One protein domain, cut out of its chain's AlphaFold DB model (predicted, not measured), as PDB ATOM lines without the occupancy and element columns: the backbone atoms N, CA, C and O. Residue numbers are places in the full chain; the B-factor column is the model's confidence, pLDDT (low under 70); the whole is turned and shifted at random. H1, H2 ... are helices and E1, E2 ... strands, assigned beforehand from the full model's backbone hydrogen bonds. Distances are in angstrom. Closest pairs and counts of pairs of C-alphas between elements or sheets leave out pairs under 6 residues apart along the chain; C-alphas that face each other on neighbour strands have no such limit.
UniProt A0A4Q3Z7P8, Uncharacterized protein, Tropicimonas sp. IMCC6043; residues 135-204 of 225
ATOM      1  N   PRO A 135      34.963 -33.524  30.883       95.62
ATOM      2  CA  PRO A 135      35.811 -32.636  30.082       95.62
ATOM      3  C   PRO A 135      36.079 -33.148  28.655       95.62
ATOM      4  O   PRO A 135      36.352 -32.352  27.758       95.62
ATOM      5  N   GLU A 136      35.991 -34.459  28.432       95.50
ATOM      6  CA  GLU A 136      36.157 -35.116  27.131       95.50
ATOM      7  C   GLU A 136      35.079 -34.740  26.107       95.50
ATOM      8  O   GLU A 136      35.342 -34.779  24.906       95.50
ATOM      9  N   ASP A 137      33.898 -34.320  26.566       97.44
ATOM     10  CA  ASP A 137      32.783 -33.926  25.701       97.44
ATOM     11  C   ASP A 137      32.914 -32.490  25.177       97.44
ATOM     12  O   ASP A 137      32.020 -31.988  24.480       97.44
ATOM     13  N   ALA A 138      34.001 -31.803  25.535       96.50
ATOM     14  CA  ALA A 138      34.288 -30.467  25.053       96.50
ATOM     15  C   ALA A 138      34.581 -30.464  23.546       96.50
ATOM     16  O   ALA A 138      35.243 -31.356  23.013       96.50
ATOM     17  N   LYS A 139      34.133 -29.412  22.861       96.75
ATOM     18  CA  LYS A 139      34.436 -29.161  21.445       96.75
ATOM     19  C   LYS A 139      35.376 -27.977  21.299       96.75
ATOM     20  O   LYS A 139      35.370 -27.068  22.120       96.75
ATOM     21  N   LEU A 140      36.175 -27.965  20.238       95.44
ATOM     22  CA  LEU A 140      37.159 -26.901  20.046       95.44
ATOM     23  C   LEU A 140      36.482 -25.544  19.793       95.44
ATOM     24  O   LEU A 140      36.912 -24.534  20.343       95.44
ATOM     25  N   GLU A 141      35.386 -25.519  19.030       95.31
ATOM     26  CA  GLU A 141      34.669 -24.285  18.682       95.31
ATOM     27  C   GLU A 141      33.979 -23.573  19.861       95.31
ATOM     28  O   GLU A 141      33.645 -22.394  19.750       95.31
ATOM     29  N   GLU A 142      33.759 -24.254  20.988       94.75
ATOM     30  CA  GLU A 142      33.168 -23.642  22.187       94.75
ATOM     31  C   GLU A 142      34.220 -23.084  23.154       94.75
ATOM     32  O   GLU A 142      33.863 -22.349  24.080       94.75
ATOM     33  N   ILE A 143      35.510 -23.387  22.951       96.12
ATOM     34  CA  ILE A 143      36.577 -22.950  23.854       96.12
ATOM     35  C   ILE A 143      36.766 -21.438  23.746       96.12
ATOM     36  O   ILE A 143      37.225 -20.893  22.746       96.12
ATOM     37  N   ASN A 144      36.430 -20.753  24.833       95.50
ATOM     38  CA  ASN A 144      36.669 -19.335  25.027       95.50
ATOM     39  C   ASN A 144      36.875 -19.045  26.518       95.50
ATOM     40  O   ASN A 144      36.607 -19.889  27.380       95.50
ATOM     41  N   SER A 145      37.333 -17.833  26.836       94.94
ATOM     42  CA  SER A 145      37.624 -17.436  28.216       94.94
ATOM     43  C   SER A 145      36.407 -17.546  29.138       94.94
ATOM     44  O   SER A 145      36.553 -17.980  30.278       94.94
ATOM     45  N   THR A 146      35.204 -17.217  28.657       95.06
ATOM     46  CA  THR A 146      33.967 -17.322  29.440       95.06
ATOM     47  C   THR A 146      33.663 -18.770  29.807       95.06
ATOM     48  O   THR A 146      33.497 -19.058  30.989       95.06
ATOM     49  N   LEU A 147      33.633 -19.694  28.842       96.69
ATOM     50  CA  LEU A 147      33.349 -21.105  29.113       96.69
ATOM     51  C   LEU A 147      34.386 -21.699  30.072       96.69
ATOM     52  O   LEU A 147      34.011 -22.332  31.056       96.69
ATOM     53  N   ILE A 148      35.675 -21.432  29.840       96.38
ATOM     54  CA  ILE A 148      36.752 -21.894  30.722       96.38
ATOM     55  C   ILE A 148      36.540 -21.366  32.149       96.38
ATOM     56  O   ILE A 148      36.583 -22.151  33.096       96.38
ATOM     57  N   ASP A 149      36.255 -20.068  32.333       95.38
ATOM     58  CA  ASP A 149      36.010 -19.478  33.660       95.38
ATOM     59  C   ASP A 149      34.930 -20.245  34.424       95.38
ATOM     60  O   ASP A 149      35.111 -20.594  35.597       95.38
ATOM     61  N   ARG A 150      33.819 -20.508  33.728       96.69
ATOM     62  CA  ARG A 150      32.638 -21.178  34.266       96.69
ATOM     63  C   ARG A 150      32.930 -22.634  34.594       96.69
ATOM     64  O   ARG A 150      32.567 -23.073  35.678       96.69
ATOM     65  N   VAL A 151      33.658 -23.354  33.739       97.44
ATOM     66  CA  VAL A 151      34.087 -24.737  34.017       97.44
ATOM     67  C   VAL A 151      34.959 -24.783  35.271       97.44
ATOM     68  O   VAL A 151      34.743 -25.621  36.144       97.44
ATOM     69  N   PHE A 152      35.897 -23.843  35.430       96.06
ATOM     70  CA  PHE A 152      36.696 -23.740  36.656       96.06
ATOM     71  C   PHE A 152      35.833 -23.469  37.895       96.06
ATOM     72  O   PHE A 152      36.077 -24.063  38.946       96.06
ATOM     73  N   ILE A 153      34.849 -22.572  37.789       95.25
ATOM     74  CA  ILE A 153      33.926 -22.262  38.890       95.25
ATOM     75  C   ILE A 153      33.078 -23.487  39.244       95.25
ATOM     76  O   ILE A 153      32.964 -23.804  40.424       95.25
ATOM     77  N   ALA A 154      32.533 -24.198  38.258       96.56
ATOM     78  CA  ALA A 154      31.722 -25.389  38.475       96.56
ATOM     79  C   ALA A 154      32.538 -26.538  39.091       96.56
ATOM     80  O   ALA A 154      32.087 -27.177  40.039       96.56
ATOM     81  N   LYS A 155      33.768 -26.761  38.610       95.88
ATOM     82  CA  LYS A 155      34.624 -27.871  39.052       95.88
ATOM     83  C   LYS A 155      35.286 -27.640  40.408       95.88
ATOM     84  O   LYS A 155      35.382 -28.557  41.218       95.88
ATOM     85  N   TYR A 156      35.793 -26.430  40.643       93.81
ATOM     86  CA  TYR A 156      36.653 -26.133  41.795       93.81
ATOM     87  C   TYR A 156      36.068 -25.081  42.748       93.81
ATOM     88  O   TYR A 156      36.577 -24.906  43.859       93.81
ATOM     89  N   GLY A 157      35.009 -24.382  42.342       91.62
ATOM     90  CA  GLY A 157      34.414 -23.273  43.081       91.62
ATOM     91  C   GLY A 157      35.038 -21.910  42.767       91.62
ATOM     92  O   GLY A 157      36.080 -21.776  42.117       91.62
ATOM     93  N   TYR A 158      34.389 -20.855  43.264       89.88
ATOM     94  CA  TYR A 158      34.854 -19.475  43.115       89.88
ATOM     95  C   TYR A 158      36.230 -19.252  43.752       89.88
ATOM     96  O   TYR A 158      36.553 -19.793  44.810       89.88
ATOM     97  N   GLY A 159      37.045 -18.401  43.124       84.81
ATOM     98  CA  GLY A 159      38.356 -18.043  43.665       84.81
ATOM     99  C   GLY A 159      39.381 -19.182  43.621       84.81
ATOM    100  O   GLY A 159      40.385 -19.124  44.338       84.81
ATOM    101  N   ARG A 160      39.170 -20.183  42.756       87.88
ATOM    102  CA  ARG A 160      40.174 -21.188  42.390       87.88
ATOM    103  C   ARG A 160      40.710 -20.967  40.975       87.88
ATOM    104  O   ARG A 160      40.012 -20.466  40.094       87.88
ATOM    105  N   GLY A 161      41.973 -21.335  40.803       89.44
ATOM    106  CA  GLY A 161      42.678 -21.396  39.529       89.44
ATOM    107  C   GLY A 161      43.403 -22.735  39.408       89.44
ATOM    108  O   GLY A 161      43.335 -23.557  40.323       89.44
ATOM    109  N   GLY A 162      44.090 -22.943  38.296       91.88
ATOM    110  CA  GLY A 162      44.774 -24.188  37.972       91.88
ATOM    111  C   GLY A 162      44.764 -24.439  36.474       91.88
ATOM    112  O   GLY A 162      44.624 -23.502  35.688       91.88
ATOM    113  N   GLU A 163      44.876 -25.705  36.099       95.25
ATOM    114  CA  GLU A 163      44.855 -26.153  34.710       95.25
ATOM    115  C   GLU A 163      43.783 -27.228  34.511       95.25
ATOM    116  O   GLU A 163      43.450 -27.975  35.439       95.25
ATOM    117  N   ILE A 164      43.214 -27.274  33.310       95.44
ATOM    118  CA  ILE A 164      42.278 -28.306  32.866       95.44
ATOM    119  C   ILE A 164      42.442 -28.498  31.358       95.44
ATOM    120  O   ILE A 164      42.608 -27.520  30.632       95.44
ATOM    121  N   ASP A 165      42.375 -29.741  30.896       96.81
ATOM    122  CA  ASP A 165      42.357 -30.038  29.467       96.81
ATOM    123  C   ASP A 165      40.908 -30.113  28.970       96.81
ATOM    124  O   ASP A 165      40.082 -30.805  29.569       96.81
ATOM    125  N   LEU A 166      40.592 -29.390  27.894       96.56
ATOM    126  CA  LEU A 166      39.273 -29.366  27.251       96.56
ATOM    127  C   LEU A 166      39.450 -29.413  25.734       96.56
ATOM    128  O   LEU A 166      40.138 -28.562  25.181       96.56
ATOM    129  N   ALA A 167      38.837 -30.383  25.052       95.12
ATOM    130  CA  ALA A 167      38.915 -30.526  23.589       95.12
ATOM    131  C   ALA A 167      40.359 -30.578  23.030       95.12
ATOM    132  O   ALA A 167      40.627 -30.116  21.923       95.12
ATOM    133  N   GLY A 168      41.310 -31.104  23.812       93.44
ATOM    134  CA  GLY A 168      42.739 -31.101  23.470       93.44
ATOM    135  C   GLY A 168      43.459 -29.769  23.721       93.44
ATOM    136  O   GLY A 168      44.669 -29.702  23.530       93.44
ATOM    137  N   CYS A 169      42.753 -28.733  24.183       96.00
ATOM    138  CA  CYS A 169      43.348 -27.485  24.641       96.00
ATOM    139  C   CYS A 169      43.803 -27.599  26.096       96.00
ATOM    140  O   CYS A 169      43.009 -27.976  26.960       96.00
ATOM    141  N   ARG A 170      45.028 -27.156  26.392       96.62
ATOM    142  CA  ARG A 170      45.492 -26.990  27.776       96.62
ATOM    143  C   ARG A 170      45.051 -25.629  28.295       96.62
ATOM    144  O   ARG A 170      45.682 -24.615  27.990       96.62
ATOM    145  N   CYS A 171      43.961 -25.590  29.051       96.00
ATOM    146  CA  CYS A 171      43.384 -24.367  29.599       96.00
ATOM    147  C   CYS A 171      43.960 -24.056  30.986       96.00
ATOM    148  O   CYS A 171      44.109 -24.936  31.829       96.00
ATOM    149  N   SER A 172      44.231 -22.781  31.255       94.62
ATOM    150  CA  SER A 172      44.787 -22.284  32.509       94.62
ATOM    151  C   SER A 172      43.982 -21.098  33.031       94.62
ATOM    152  O   SER A 172      43.648 -20.174  32.285       94.62
ATOM    153  N   LYS A 173      43.703 -21.109  34.337       93.62
ATOM    154  CA  LYS A 173      43.101 -19.995  35.069       93.62
ATOM    155  C   LYS A 173      44.016 -19.582  36.208       93.62
ATOM    156  O   LYS A 173      44.273 -20.360  37.126       93.62
ATOM    157  N   VAL A 174      44.444 -18.329  36.198       90.50
ATOM    158  CA  VAL A 174      45.266 -17.731  37.252       90.50
ATOM    159  C   VAL A 174      44.467 -16.629  37.926       90.50
ATOM    160  O   VAL A 174      43.777 -15.861  37.270       90.50
ATOM    161  N   LEU A 175      44.541 -16.544  39.250       86.38
ATOM    162  CA  LEU A 175      43.889 -15.474  39.999       86.38
ATOM    163  C   LEU A 175      44.921 -14.446  40.413       86.38
ATOM    164  O   LEU A 175      45.704 -14.671  41.339       86.38
ATOM    165  N   ASP A 176      44.872 -13.300  39.754       77.81
ATOM    166  CA  ASP A 176      45.735 -12.187  40.081       77.81
ATOM    167  C   ASP A 176      45.171 -11.404  41.238       77.81
ATOM    168  O   ASP A 176      44.140 -10.743  41.131       77.81
ATOM    169  N   ARG A 177      45.884 -11.448  42.358       75.44
ATOM    170  CA  ARG A 177      45.587 -10.591  43.498       75.44
ATOM    171  C   ARG A 177      46.351  -9.291  43.334       75.44
ATOM    172  O   ARG A 177      47.511  -9.185  43.724       75.44
ATOM    173  N   TYR A 178      45.680  -8.291  42.789       74.69
ATOM    174  CA  TYR A 178      46.176  -6.929  42.808       74.69
ATOM    175  C   TYR A 178      45.986  -6.326  44.198       74.69
ATOM    176  O   TYR A 178      44.885  -6.325  44.758       74.69
ATOM    177  N   VAL A 179      47.057  -5.746  44.731       75.25
ATOM    178  CA  VAL A 179      47.001  -4.878  45.907       75.25
ATOM    179  C   VAL A 179      47.647  -3.553  45.534       75.25
ATOM    180  O   VAL A 179      48.778  -3.527  45.045       75.25
ATOM    181  N   SER A 180      46.951  -2.436  45.753       76.00
ATOM    182  CA  SER A 180      47.536  -1.112  45.525       76.00
ATOM    183  C   SER A 180      48.770  -0.899  46.411       76.00
ATOM    184  O   SER A 180      48.887  -1.485  47.490       76.00
ATOM    185  N   ASN A 181      49.681  -0.002  46.016       72.25
ATOM    186  CA  ASN A 181      50.839   0.342  46.853       72.25
ATOM    187  C   ASN A 181      50.407   0.793  48.264       72.25
ATOM    188  O   ASN A 181      51.004   0.375  49.252       72.25
ATOM    189  N   SER A 182      49.301   1.541  48.369       76.31
ATOM    190  CA  SER A 182      48.704   1.966  49.643       76.31
ATOM    191  C   SER A 182      48.031   0.841  50.440       76.31
ATOM    192  O   SER A 182      47.690   1.044  51.600       76.31
ATOM    193  N   GLY A 183      47.788  -0.328  49.841       72.31
ATOM    194  CA  GLY A 183      47.078  -1.452  50.463       72.31
ATOM    195  C   GLY A 183      45.560  -1.277  50.576       72.31
ATOM    196  O   GLY A 183      44.876  -2.229  50.948       72.31
ATOM    197  N   LYS A 184      45.035  -0.088  50.244       76.81
ATOM    198  CA  LYS A 184      43.611   0.268  50.371       76.81
ATOM    199  C   LYS A 184      42.722  -0.433  49.348       76.81
ATOM    200  O   LYS A 184      41.558  -0.681  49.629       76.81
ATOM    201  N   THR A 185      43.263  -0.754  48.176       74.62
ATOM    202  CA  THR A 185      42.507  -1.404  47.105       74.62
ATOM    203  C   THR A 185      43.041  -2.806  46.908       74.62
ATOM    204  O   THR A 185      44.239  -2.993  46.683       74.62
ATOM    205  N   ARG A 186      42.140  -3.783  46.981       77.06
ATOM    206  CA  ARG A 186      42.407  -5.178  46.645       77.06
ATOM    207  C   ARG A 186      41.443  -5.577  45.544       77.06
ATOM    208  O   ARG A 186      40.245  -5.355  45.683       77.06
ATOM    209  N   ARG A 187      41.966  -6.149  44.470       76.50
ATOM    210  CA  ARG A 187      41.167  -6.682  43.369       76.50
ATOM    211  C   ARG A 187      41.684  -8.072  43.045       76.50
ATOM    212  O   ARG A 187      42.889  -8.297  43.094       76.50
ATOM    213  N   THR A 188      40.771  -9.005  42.812       76.12
ATOM    214  CA  THR A 188      41.125 -10.338  42.324       76.12
ATOM    215  C   THR A 188      40.499 -10.493  40.958       76.12
ATOM    216  O   THR A 188      39.275 -10.522  40.872       76.12
ATOM    217  N   ASP A 189      41.327 -10.565  39.925       81.75
ATOM    218  CA  ASP A 189      40.869 -10.742  38.551       81.75
ATOM    219  C   ASP A 189      41.305 -12.127  38.053       81.75
ATOM    220  O   ASP A 189      42.487 -12.474  38.176       81.75
ATOM    221  N   PRO A 190      40.379 -12.961  37.545       86.31
ATOM    222  CA  PRO A 190      40.755 -14.183  36.858       86.31
ATOM    223  C   PRO A 190      41.391 -13.829  35.516       86.31
ATOM    224  O   PRO A 190      40.829 -13.066  34.738       86.31
ATOM    225  N   ARG A 191      42.558 -14.407  35.256       89.31
ATOM    226  CA  ARG A 191      43.204 -14.434  33.947       89.31
ATOM    227  C   ARG A 191      43.052 -15.816  33.366       89.31
ATOM    228  O   ARG A 191      43.317 -16.800  34.063       89.31
ATOM    229  N   ILE A 192      42.627 -15.885  32.115       94.19
ATOM    230  CA  ILE A 192      42.328 -17.152  31.460       94.19
ATOM    231  C   ILE A 192      43.090 -17.228  30.153       94.19
ATOM    232  O   ILE A 192      42.977 -16.348  29.307       94.19
ATOM    233  N   SER A 193      43.846 -18.305  29.987       94.94
ATOM    234  CA  SER A 193      44.604 -18.586  28.771       94.94
ATOM    235  C   SER A 193      44.476 -20.056  28.404       94.94
ATOM    236  O   SER A 193      44.167 -20.885  29.259       94.94
ATOM    237  N   TRP A 194      44.677 -20.396  27.138       96.44
ATOM    238  CA  TRP A 194      44.724 -21.788  26.703       96.44
ATOM    239  C   TRP A 194      45.677 -21.960  25.529       96.44
ATOM    240  O   TRP A 194      45.936 -21.014  24.786       96.44
ATOM    241  N   ILE A 195      46.214 -23.167  25.393       96.25
ATOM    242  CA  ILE A 195      47.023 -23.577  24.246       96.25
ATOM    243  C   ILE A 195      46.172 -24.543  23.430       96.25
ATOM    244  O   ILE A 195      45.687 -25.520  23.998       96.25
ATOM    245  N   ASP A 196      45.949 -24.243  22.152       95.19
ATOM    246  CA  ASP A 196      45.176 -25.101  21.248       95.19
ATOM    247  C   ASP A 196      45.973 -26.352  20.808       95.19
ATOM    248  O   ASP A 196      47.175 -26.447  21.085       95.19
ATOM    249  N   PRO A 197      45.341 -27.336  20.137       95.50
ATOM    250  CA  PRO A 197      46.033 -28.545  19.680       95.50
ATOM    251  C   PRO A 197      47.190 -28.287  18.703       95.50
ATOM    252  O   PRO A 197      48.100 -29.110  18.607       95.50
ATOM    253  N   ASP A 198      47.177 -27.148  18.006       95.62
ATOM    254  CA  ASP A 198      48.237 -26.721  17.087       95.62
ATOM    255  C   ASP A 198      49.398 -26.017  17.820       95.62
ATOM    256  O   ASP A 198      50.428 -25.701  17.220       95.62
ATOM    257  N   GLY A 199      49.266 -25.796  19.132       92.75
ATOM    258  CA  GLY A 199      50.267 -25.165  19.984       92.75
ATOM    259  C   GLY A 199      50.168 -23.639  20.057       92.75
ATOM    260  O   GLY A 199      51.052 -23.011  20.647       92.75
ATOM    261  N   ASN A 200      49.124 -23.021  19.499       94.12
ATOM    262  CA  ASN A 200      48.941 -21.576  19.588       94.12
ATOM    263  C   ASN A 200      48.355 -21.185  20.943       94.12
ATOM    264  O   ASN A 200      47.420 -21.806  21.451       94.12
ATOM    265  N   GLN A 201      48.887 -20.107  21.514       93.69
ATOM    266  CA  GLN A 201      48.400 -19.543  22.765       93.69
ATOM    267  C   GLN A 201      47.290 -18.517  22.511       93.69
ATOM    268  O   GLN A 201      47.446 -17.601  21.706       93.69
ATOM    269  N   HIS A 202      46.212 -18.632  23.281       94.19
ATOM    270  CA  HIS A 202      45.045 -17.756  23.256       94.19
ATOM    271  C   HIS A 202      44.704 -17.245  24.662       94.19
ATOM    272  O   HIS A 202      45.177 -17.774  25.673       94.19
ATOM    273  N   GLY A 203      43.835 -16.235  24.724       91.38
ATOM    274  CA  GLY A 203      43.355 -15.636  25.969       91.38
ATOM    275  C   GLY A 203      44.251 -14.516  26.490       91.38
ATOM    276  O   GLY A 203      44.936 -13.836  25.724       91.38
ATOM    277  N   ASP A 204      44.211 -14.297  27.802       84.62
ATOM    278  CA  ASP A 204      44.956 -13.220  28.437       84.62
ATOM    279  C   ASP A 204      46.462 -13.522  28.393       84.62
ATOM    280  O   ASP A 204      46.900 -14.560  28.908       84.62
TER     281      ASP A 204
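What this domain is: This is residues 135 to 204 of the 225 residues of an uncharacterized protein of Tropicimonas sp. IMCC6043 (UniProt A0A4Q3Z7P8). A twisted four-stranded antiparallel sheet has one helix, H1, across one face; its long inner strands E2 and E3 form a hairpin whose tip, residues 180 to 185, sticks out. The 70 printed residues hold H1, E1, E2, E3, E4 in chain order, a mixed class; the sheet's order E1 - E2 - E3 - E4 is a meander, each strand the antiparallel neighbour of the one before. It is only just loose, close to compact, radius of gyration of the C-alphas 13.7 A, spanning 44 by 25 by 15 A.

How they stand to each other: E2, residues 169 to 179, and E3, residues 186 to 195, have N 174 and O 191 within hydrogen-bond range, 2.9 A. Edge strand E1, residues 162 to 166, neighbours E2: N 164 and O 171, 2.9 A. Edge strand E4, residues 201 to 203, neighbours E3: N 202 and O 194, 2.8 A. H1, residues 145 to 156, is on the sheet, height 8.3 A, across the strands, 65 degrees to E1 on the local plane; its closest C-alphas to E3 are Ser 145 and Ile 192, 5.7 A. Every O i to N i+4 pair in H1 is within range.

Where its parts are: H1, 16.2 A long, begins at C-alpha 145 (37.624, -17.436, 28.216). E2 measures 31.3 A, E3 29.4 A; E4 ends at C-alpha 203 (43.355, -15.636, 25.969).

The domain as a whole: The farthest C-alphas, Asp 137 and Ser 182, are 46.0 A apart. The printed part has no cut, no link is long, and no printed residue is under 70.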